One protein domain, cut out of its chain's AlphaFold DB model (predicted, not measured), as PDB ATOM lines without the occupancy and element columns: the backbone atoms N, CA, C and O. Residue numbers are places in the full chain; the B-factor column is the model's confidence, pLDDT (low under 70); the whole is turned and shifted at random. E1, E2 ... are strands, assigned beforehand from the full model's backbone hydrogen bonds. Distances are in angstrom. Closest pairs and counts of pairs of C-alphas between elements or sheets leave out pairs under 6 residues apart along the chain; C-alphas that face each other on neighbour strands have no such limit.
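This is residues 35 to 103 of the 109 residues of the protein "YopX domain-containing protein" of Bacteroidales bacterium (UniProt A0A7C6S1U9). A strongly twisted sheet of five strands, its two longest, E4 and E5, sharply bent, makes a small sandwich with the two-strand hairpin E1 and E2, which covers part of one face with its strands crossed to those beneath. The printed part has 69 residues, with seven named strands, E1 to E7 in chain order, and no named helix: all strand. The large sheet runs E6, E5, E4, E3, E7, antiparallel throughout. The whole is compact, with a radius of gyration of the C-alphas of 11.0 A and spans of 31 by 29 by 21 A.

E3, residues 56 to 60, E4, 63 to 72, E5, 75 to 82, and E6, 85 to 89, form a meander, each strand the antiparallel neighbour of the one before. N 65 and O 58 are 2.9 A apart, within hydrogen-bond range, as are N 70 and O 77, 3.0 A, and N 87 and O 80, 2.9 A. E4 bends by 99 degrees at residue 69 and E5 by 76 degrees at 78. Edge strand E7, residues 98 to 102, is antiparallel to E3, with N 57 and O 101 at 2.8 A. The hairpin of E1, residues 41 to 45, and E2, 51 to 53, has N 42 and O 52 at 3.0 A. Across the sandwich, two sheets face to face, the strands stand at 57 degrees; the closest C-alphas of E1 and E5, Thr 42 and Trp 78, are 7.0 A apart.

E1 begins at C-alpha 41, (47.087, 46.236, 83.580), and E7 ends at C-alpha 102, (35.926, 47.291, 90.603). From first to last C-alpha E4 measures 19.0 A, E5 18.0 A, E3 12.4 A and E6 12.2 A.

The C-alphas farthest apart, Asn 48 and Ala 74, are 30.8 A apart. The printed part has no cut and no long link. Residues 35 to 37 have pLDDT under 70.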
ATOM      1  N   PRO A  35      48.888  49.563  98.239       63.38
ATOM      2  CA  PRO A  35      48.996  48.543  97.191       63.38
ATOM      3  C   PRO A  35      47.633  48.102  96.662       63.38
ATOM      4  O   PRO A  35      47.476  47.887  95.468       63.38
ATOM      5  N   GLU A  36      46.631  48.082  97.538       63.53
ATOM      6  CA  GLU A  36      45.252  47.762  97.202       63.53
ATOM      7  C   GLU A  36      44.657  48.760  96.205       63.53
ATOM      8  O   GLU A  36      43.770  48.395  95.469       63.53
ATOM      9  N   THR A  37      45.133  50.004  96.118       67.69
ATOM     10  CA  THR A  37      44.591  51.018  95.187       67.69
ATOM     11  C   THR A  37      45.258  51.020  93.809       67.69
ATOM     12  O   THR A  37      44.921  51.850  92.962       67.69
ATOM     13  N   VAL A  38      46.219  50.120  93.573       75.00
ATOM     14  CA  VAL A  38      46.962  50.022  92.310       75.00
ATOM     15  C   VAL A  38      46.710  48.665  91.666       75.00
ATOM     16  O   VAL A  38      47.272  47.660  92.081       75.00
ATOM     17  N   GLY A  39      45.911  48.652  90.598       76.00
ATOM     18  CA  GLY A  39      45.697  47.463  89.772       76.00
ATOM     19  C   GLY A  39      46.718  47.357  88.636       76.00
ATOM     20  O   GLY A  39      46.986  48.335  87.929       76.00
ATOM     21  N   GLN A  40      47.277  46.166  88.415       87.88
ATOM     22  CA  GLN A  40      48.137  45.910  87.259       87.88
ATOM     23  C   GLN A  40      47.294  45.755  85.981       87.88
ATOM     24  O   GLN A  40      46.258  45.093  85.967       87.88
ATOM     25  N   PHE A  41      47.741  46.377  84.883       90.38
ATOM     26  CA  PHE A  41      47.087  46.236  83.580       90.38
ATOM     27  C   PHE A  41      47.317  44.834  83.008       90.38
ATOM     28  O   PHE A  41      48.459  44.392  82.878       90.38
ATOM     29  N   THR A  42      46.236  44.175  82.600       88.25
ATOM     30  CA  THR A  42      46.278  42.802  82.073       88.25
ATOM     31  C   THR A  42      46.804  42.702  80.639       88.25
ATOM     32  O   THR A  42      47.215  41.629  80.207       88.25
ATOM     33  N   GLY A  43      46.799  43.808  79.883       89.12
ATOM     34  CA  GLY A  43      47.064  43.805  78.440       89.12
ATOM     35  C   GLY A  43      45.806  43.655  77.576       89.12
ATOM     36  O   GLY A  43      45.889  43.829  76.360       89.12
ATOM     37  N   LEU A  44      44.651  43.375  78.186       90.62
ATOM     38  CA  LEU A  44      43.388  43.115  77.498       90.62
ATOM     39  C   LEU A  44      42.414  44.289  77.621       90.62
ATOM     40  O   LEU A  44      42.530  45.142  78.505       90.62
ATOM     41  N   HIS A  45      41.454  44.327  76.703       91.69
ATOM     42  CA  HIS A  45      40.380  45.310  76.696       91.69
ATOM     43  C   HIS A  45      39.034  44.590  76.746       91.69
ATOM     44  O   HIS A  45      38.909  43.484  76.223       91.69
ATOM     45  N   ASP A  46      38.059  45.221  77.386       91.25
ATOM     46  CA  ASP A  46      36.670  44.777  77.398       91.25
ATOM     47  C   ASP A  46      35.993  45.037  76.036       91.25
ATOM     48  O   ASP A  46      36.589  45.628  75.125       91.25
ATOM     49  N   ILE A  47      34.730  44.630  75.894       92.19
ATOM     50  CA  ILE A  47      33.952  44.807  74.655       92.19
ATOM     51  C   ILE A  47      33.791  46.280  74.232       92.19
ATOM     52  O   ILE A  47      33.618  46.582  73.050       92.19
ATOM     53  N   ASN A  48      33.882  47.211  75.183       90.44
ATOM     54  CA  ASN A  48      33.792  48.650  74.955       90.44
ATOM     55  C   ASN A  48      35.172  49.291  74.693       90.44
ATOM     56  O   ASN A  48      35.274  50.512  74.554       90.44
ATOM     57  N   GLY A  49      36.243  48.493  74.619       89.88
ATOM     58  CA  GLY A  49      37.612  48.966  74.428       89.88
ATOM     59  C   GLY A  49      38.244  49.568  75.688       89.88
ATOM     60  O   GLY A  49      39.277  50.235  75.596       89.88
ATOM     61  N   LYS A  50      37.656  49.364  76.871       91.81
ATOM     62  CA  LYS A  50      38.219  49.792  78.154       91.81
ATOM     63  C   LYS A  50      39.269  48.783  78.609       91.81
ATOM     64  O   LYS A  50      39.081  47.577  78.532       91.81
ATOM     65  N   ARG A  51      40.406  49.289  79.085       91.25
ATOM     66  CA  ARG A  51      41.499  48.468  79.627       91.25
ATOM     67  C   ARG A  51      41.040  47.713  80.874       91.25
ATOM     68  O   ARG A  51      40.473  48.348  81.757       91.25
ATOM     69  N   ILE A  52      41.364  46.424  80.937       91.56
ATOM     70  CA  ILE A  52      41.077  45.551  82.080       91.56
ATOM     71  C   ILE A  52      42.276  45.533  83.034       91.56
ATOM     72  O   ILE A  52      43.409  45.268  82.610       91.56
ATOM     73  N   PHE A  53      42.026  45.772  84.314       92.00
ATOM     74  CA  PHE A  53      43.003  45.757  85.400       92.00
ATOM     75  C   PHE A  53      42.702  44.655  86.420       92.00
ATOM     76  O   PHE A  53      41.602  44.106  86.478       92.00
ATOM     77  N   GLU A  54      43.697  44.328  87.239       91.25
ATOM     78  CA  GLU A  54      43.492  43.516  88.437       91.25
ATOM     79  C   GLU A  54      42.418  44.127  89.346       91.25
ATOM     80  O   GLU A  54      42.431  45.332  89.599       91.25
ATOM     81  N   GLY A  55      41.494  43.293  89.830       89.88
ATOM     82  CA  GLY A  55      40.377  43.731  90.666       89.88
ATOM     83  C   GLY A  55      39.169  44.278  89.898       89.88
ATOM     84  O   GLY A  55      38.161  44.602  90.531       89.88
ATOM     85  N   ASP A  56      39.212  44.352  88.563       92.38
ATOM     86  CA  ASP A  56      38.020  44.669  87.771       92.38
ATOM     87  C   ASP A  56      36.975  43.549  87.889       92.38
ATOM     88  O   ASP A  56      37.295  42.355  87.898       92.38
ATOM     89  N   ILE A  57      35.708  43.953  87.951       92.38
ATOM     90  CA  ILE A  57      34.544  43.073  87.930       92.38
ATOM     91  C   ILE A  57      34.019  43.030  86.499       92.38
ATOM     92  O   ILE A  57      33.509  44.022  85.970       92.38
ATOM     93  N   LEU A  58      34.126  41.860  85.886       92.25
ATOM     94  CA  LEU A  58      33.643  41.577  84.546       92.25
ATOM     95  C   LEU A  58      32.256  40.938  84.604       92.25
ATOM     96  O   LEU A  58      32.001  40.030  85.398       92.25
ATOM     97  N   GLN A  59      31.369  41.383  83.722       91.19
ATOM     98  CA  GLN A  59      30.125  40.701  83.398       91.19
ATOM     99  C   GLN A  59      30.343  39.866  82.134       91.19
ATOM    100  O   GLN A  59      30.628  40.406  81.066       91.19
ATOM    101  N   VAL A  60      30.185  38.547  82.249       87.19
ATOM    102  CA  VAL A  60      30.280  37.602  81.129       87.19
ATOM    103  C   VAL A  60      28.997  36.785  81.078       87.19
ATOM    104  O   VAL A  60      28.737  35.949  81.945       87.19
ATOM    105  N   TYR A  61      28.164  37.029  80.065       84.19
ATOM    106  CA  TYR A  61      26.795  36.503  80.004       84.19
ATOM    107  C   TYR A  61      26.018  36.804  81.298       84.19
ATOM    108  O   TYR A  61      25.760  37.965  81.600       84.19
ATOM    109  N   ASN A  62      25.675  35.775  82.080       85.19
ATOM    110  CA  ASN A  62      24.946  35.890  83.346       85.19
ATOM    111  C   ASN A  62      25.858  35.788  84.580       85.19
ATOM    112  O   ASN A  62      25.355  35.738  85.701       85.19
ATOM    113  N   TYR A  63      27.175  35.744  84.388       85.81
ATOM    114  CA  TYR A  63      28.151  35.588  85.460       85.81
ATOM    115  C   TYR A  63      28.888  36.893  85.727       85.81
ATOM    116  O   TYR A  63      29.207  37.642  84.804       85.81
ATOM    117  N   LYS A  64      29.179  37.124  87.007       90.56
ATOM    118  CA  LYS A  64      30.108  38.153  87.462       90.56
ATOM    119  C   LYS A  64      31.391  37.482  87.907       90.56
ATOM    120  O   LYS A  64      31.339  36.478  88.619       90.56
ATOM    121  N   CYS A  65      32.518  38.034  87.496       91.06
ATOM    122  CA  CYS A  65      33.817  37.532  87.896       91.06
ATOM    123  C   CYS A  65      34.795  38.667  88.171       91.06
ATOM    124  O   CYS A  65      34.703  39.741  87.587       91.06
ATOM    125  N   VAL A  66      35.721  38.420  89.088       92.56
ATOM    126  CA  VAL A  66      36.789  39.337  89.474       92.56
ATOM    127  C   VAL A  66      38.077  38.896  88.796       92.56
ATOM    128  O   VAL A  66      38.417  37.710  88.804       92.56
ATOM    129  N   VAL A  67      38.798  39.852  88.225       91.88
ATOM    130  CA  VAL A  67      40.105  39.624  87.609       91.88
ATOM    131  C   VAL A  67      41.181  39.506  88.685       91.88
ATOM    132  O   VAL A  67      41.329  40.400  89.518       91.88
ATOM    133  N   LYS A  68      41.960  38.424  88.644       91.00
ATOM    134  CA  LYS A  68      43.066  38.155  89.572       91.00
ATOM    135  C   LYS A  68      44.309  37.666  88.831       91.00
ATOM    136  O   LYS A  68      44.210  37.104  87.738       91.00
ATOM    137  N   PHE A  69      45.475  37.856  89.443       88.88
ATOM    138  CA  PHE A  69      46.739  37.281  88.986       88.88
ATOM    139  C   PHE A  69      47.199  36.171  89.933       88.88
ATOM    140  O   PHE A  69      47.183  36.336  91.150       88.88
ATOM    141  N   GLY A  70      47.643  35.038  89.392       86.62
ATOM    142  CA  GLY A  70      48.185  33.961  90.215       86.62
ATOM    143  C   GLY A  70      48.306  32.628  89.491       86.62
ATOM    144  O   GLY A  70      48.201  32.544  88.267       86.62
ATOM    145  N   ILE A  71      48.541  31.577  90.277       81.62
ATOM    146  CA  ILE A  71      48.639  30.208  89.771       81.62
ATOM    147  C   ILE A  71      47.239  29.595  89.743       81.62
ATOM    148  O   ILE A  71      46.619  29.399  90.788       81.62
ATOM    149  N   HIS A  72      46.775  29.254  88.547       74.25
ATOM    150  CA  HIS A  72      45.547  28.517  88.302       74.25
ATOM    151  C   HIS A  72      45.877  27.161  87.669       74.25
ATOM    152  O   HIS A  72      46.462  27.101  86.589       74.25
ATOM    153  N   GLU A  73      45.511  26.076  88.360       74.00
ATOM    154  CA  GLU A  73      45.859  24.686  88.029       74.00
ATOM    155  C   GLU A  73      47.374  24.468  87.854       74.00
ATOM    156  O   GLU A  73      48.063  24.118  88.811       74.00
ATOM    157  N   ALA A  74      47.897  24.697  86.648       78.50
ATOM    158  CA  ALA A  74      49.310  24.575  86.290       78.50
ATOM    159  C   ALA A  74      49.876  25.823  85.583       78.50
ATOM    160  O   ALA A  74      51.065  25.855  85.260       78.50
ATOM    161  N   ASN A  75      49.049  26.843  85.351       77.44
ATOM    162  CA  ASN A  75      49.412  28.055  84.628       77.44
ATOM    163  C   ASN A  75      49.499  29.239  85.590       77.44
ATOM    164  O   ASN A  75      48.677  29.395  86.488       77.44
ATOM    165  N   ASN A  76      50.517  30.078  85.412       84.00
ATOM    166  CA  ASN A  76      50.687  31.304  86.183       84.00
ATOM    167  C   ASN A  76      50.340  32.496  85.293       84.00
ATOM    168  O   ASN A  76      51.023  32.734  84.295       84.00
ATOM    169  N   GLY A  77      49.286  33.228  85.634       88.00
ATOM    170  CA  GLY A  77      48.796  34.305  84.787       88.00
ATOM    171  C   GLY A  77      47.509  34.941  85.291       88.00
ATOM    172  O   GLY A  77      47.108  34.777  86.442       88.00
ATOM    173  N   TRP A  78      46.876  35.693  84.398       91.69
ATOM    174  CA  TRP A  78      45.590  36.330  84.645       91.69
ATOM    175  C   TRP A  78      44.456  35.314  84.559       91.69
ATOM    176  O   TRP A  78      44.401  34.520  83.619       91.69
ATOM    177  N   TYR A  79      43.528  35.365  85.505       90.94
ATOM    178  CA  TYR A  79      42.330  34.534  85.511       90.94
ATOM    179  C   TYR A  79      41.128  35.307  86.056       90.94
ATOM    180  O   TYR A  79      41.274  36.342  86.709       90.94
ATOM    181  N   ALA A  80      39.932  34.804  85.760       90.25
ATOM    182  CA  ALA A  80      38.683  35.357  86.257       90.25
ATOM    183  C   ALA A  80      38.030  34.389  87.250       90.25
ATOM    184  O   ALA A  80      37.832  33.206  86.960       90.25
ATOM    185  N   GLU A  81      37.675  34.897  88.425       89.81
ATOM    186  CA  GLU A  81      37.056  34.129  89.506       89.81
ATOM    187  C   GLU A  81      35.634  34.620  89.757       89.81
ATOM    188  O   GLU A  81      35.416  35.809  89.957       89.81
ATOM    189  N   SER A  82      34.664  33.712  89.741       88.25
ATOM    190  CA  SER A  82      33.267  33.998  90.083       88.25
ATOM    191  C   SER A  82      32.923  33.450  91.469       88.25
ATOM    192  O   SER A  82      33.664  32.628  92.010       88.25
ATOM    193  N   ASP A  83      31.753  33.805  92.007       79.00
ATOM    194  CA  ASP A  83      31.245  33.248  93.276       79.00
ATOM    195  C   ASP A  83      31.134  31.706  93.266       79.00
ATOM    196  O   ASP A  83      31.141  31.066  94.316       79.00
ATOM    197  N   GLY A  84      31.044  31.091  92.079       77.19
ATOM    198  CA  GLY A  84      31.016  29.636  91.888       77.19
ATOM    199  C   GLY A  84      32.394  28.983  91.732       77.19
ATOM    200  O   GLY A  84      32.462  27.782  91.472       77.19
ATOM    201  N   GLY A  85      33.477  29.753  91.862       78.62
ATOM    202  CA  GLY A  85      34.852  29.324  91.622       78.62
ATOM    203  C   GLY A  85      35.459  29.924  90.352       78.62
ATOM    204  O   GLY A  85      34.911  30.837  89.723       78.62
ATOM    205  N   ILE A  86      36.636  29.416  89.989       76.25
ATOM    206  CA  ILE A  86      37.434  29.947  88.882       76.25
ATOM    207  C   ILE A  86      36.749  29.628  87.548       76.25
ATOM    208  O   ILE A  86      36.448  28.472  87.259       76.25
ATOM    209  N   MET A  87      36.493  30.659  86.739       77.44
ATOM    210  CA  MET A  87      35.888  30.507  85.409       77.44
ATOM    211  C   MET A  87      36.920  30.123  84.346       77.44
ATOM    212  O   MET A  87      36.569  29.486  83.356       77.44
ATOM    213  N   GLY A  88      38.181  30.510  84.544       84.19
ATOM    214  CA  GLY A  88      39.290  30.167  83.663       84.19
ATOM    215  C   GLY A  88      40.292  31.303  83.504       84.19
ATOM    216  O   GLY A  88      40.182  32.359  84.130       84.19
ATOM    217  N   GLU A  89      41.277  31.066  82.646       87.81
ATOM    218  CA  GLU A  89      42.304  32.044  82.291       87.81
ATOM    219  C   GLU A  89      41.722  33.223  81.516       87.81
ATOM    220  O   GLU A  89      40.889  33.059  80.621       87.81
ATOM    221  N   LEU A  90      42.213  34.417  81.831       87.12
ATOM    222  CA  LEU A  90      41.844  35.639  81.142       87.12
ATOM    223  C   LEU A  90      42.564  35.674  79.787       87.12
ATOM    224  O   LEU A  90      43.765  35.924  79.693       87.12
ATOM    225  N   ASN A  91      41.813  35.394  78.729       82.06
ATOM    226  CA  ASN A  91      42.272  35.392  77.344       82.06
ATOM    227  C   ASN A  91      41.172  35.954  76.427       82.06
ATOM    228  O   ASN A  91      40.150  36.445  76.907       82.06
ATOM    229  N   ASN A  92      41.341  35.859  75.106       73.94
ATOM    230  CA  ASN A  92      40.376  36.365  74.120       73.94
ATOM    231  C   ASN A  92      38.949  35.795  74.260       73.94
ATOM    232  O   ASN A  92      38.006  36.362  73.721       73.94
ATOM    233  N   SER A  93      38.742  34.719  75.022       71.00
ATOM    234  CA  SER A  93      37.395  34.229  75.354       71.00
ATOM    235  C   SER A  93      36.588  35.234  76.193       71.00
ATOM    236  O   SER A  93      35.368  35.124  76.273       71.00
ATOM    237  N   PHE A  94      37.255  36.232  76.783       73.94
ATOM    238  CA  PHE A  94      36.664  37.356  77.509       73.94
ATOM    239  C   PHE A  94      36.488  38.617  76.636       73.94
ATOM    240  O   PHE A  94      36.175  39.670  77.171       73.94
ATOM    241  N   GLU A  95      36.619  38.545  75.302       73.62
ATOM    242  CA  GLU A  95      36.363  39.691  74.396       73.62
ATOM    243  C   GLU A  95      34.923  40.235  74.490       73.62
ATOM    244  O   GLU A  95      34.674  41.398  74.187       73.62
ATOM    245  N   ILE A  96      33.973  39.403  74.928       81.88
ATOM    246  CA  ILE A  96      32.577  39.800  75.173       81.88
ATOM    247  C   ILE A  96      32.327  40.307  76.600       81.88
ATOM    248  O   ILE A  96      31.188  40.620  76.943       81.88
ATOM    249  N   ALA A  97      33.353  40.304  77.450       87.81
ATOM    250  CA  ALA A  97      33.235  40.754  78.822       87.81
ATOM    251  C   ALA A  97      33.088  42.275  78.858       87.81
ATOM    252  O   ALA A  97      33.763  42.989  78.117       87.81
ATOM    253  N   GLU A  98      32.234  42.767  79.747       93.00
ATOM    254  CA  GLU A  98      32.089  44.192  80.037       93.00
ATOM    255  C   GLU A  98      32.542  44.470  81.469       93.00
ATOM    256  O   GLU A  98      32.152  43.752  82.393       93.00
ATOM    257  N   ILE A  99      33.351  45.514  81.670       92.88
ATOM    258  CA  ILE A  99      33.713  45.954  83.020       92.88
ATOM    259  C   ILE A  99      32.511  46.674  83.637       92.88
ATOM    260  O   ILE A  99      32.140  47.762  83.196       92.88
ATOM    261  N   ILE A 100      31.949  46.102  84.700       92.69
ATOM    262  CA  ILE A 100      30.780  46.651  85.407       92.69
ATOM    263  C   ILE A 100      31.124  47.332  86.735       92.69
ATOM    264  O   ILE A 100      30.252  47.934  87.358       92.69
ATOM    265  N   GLY A 101      32.376  47.246  87.177       89.44
ATOM    266  CA  GLY A 101      32.853  47.874  88.405       89.44
ATOM    267  C   GLY A 101      34.224  47.353  88.805       89.44
ATOM    268  O   GLY A 101      34.843  46.595  88.059       89.44
ATOM    269  N   THR A 102      34.677  47.744  89.986       88.00
ATOM    270  CA  THR A 102      35.926  47.291  90.603       88.00
ATOM    271  C   THR A 102      35.677  46.845  92.041       88.00
ATOM    272  O   THR A 102      34.678  47.217  92.653       88.00
ATOM    273  N   ILE A 103      36.604  46.082  92.618       84.75
ATOM    274  CA  ILE A 103      36.561  45.708  94.043       84.75
ATOM    275  C   ILE A 103      36.700  46.901  95.011       84.75
ATOM    276  O   ILE A 103      36.503  46.732  96.214       84.75
TER     277      ILE A 103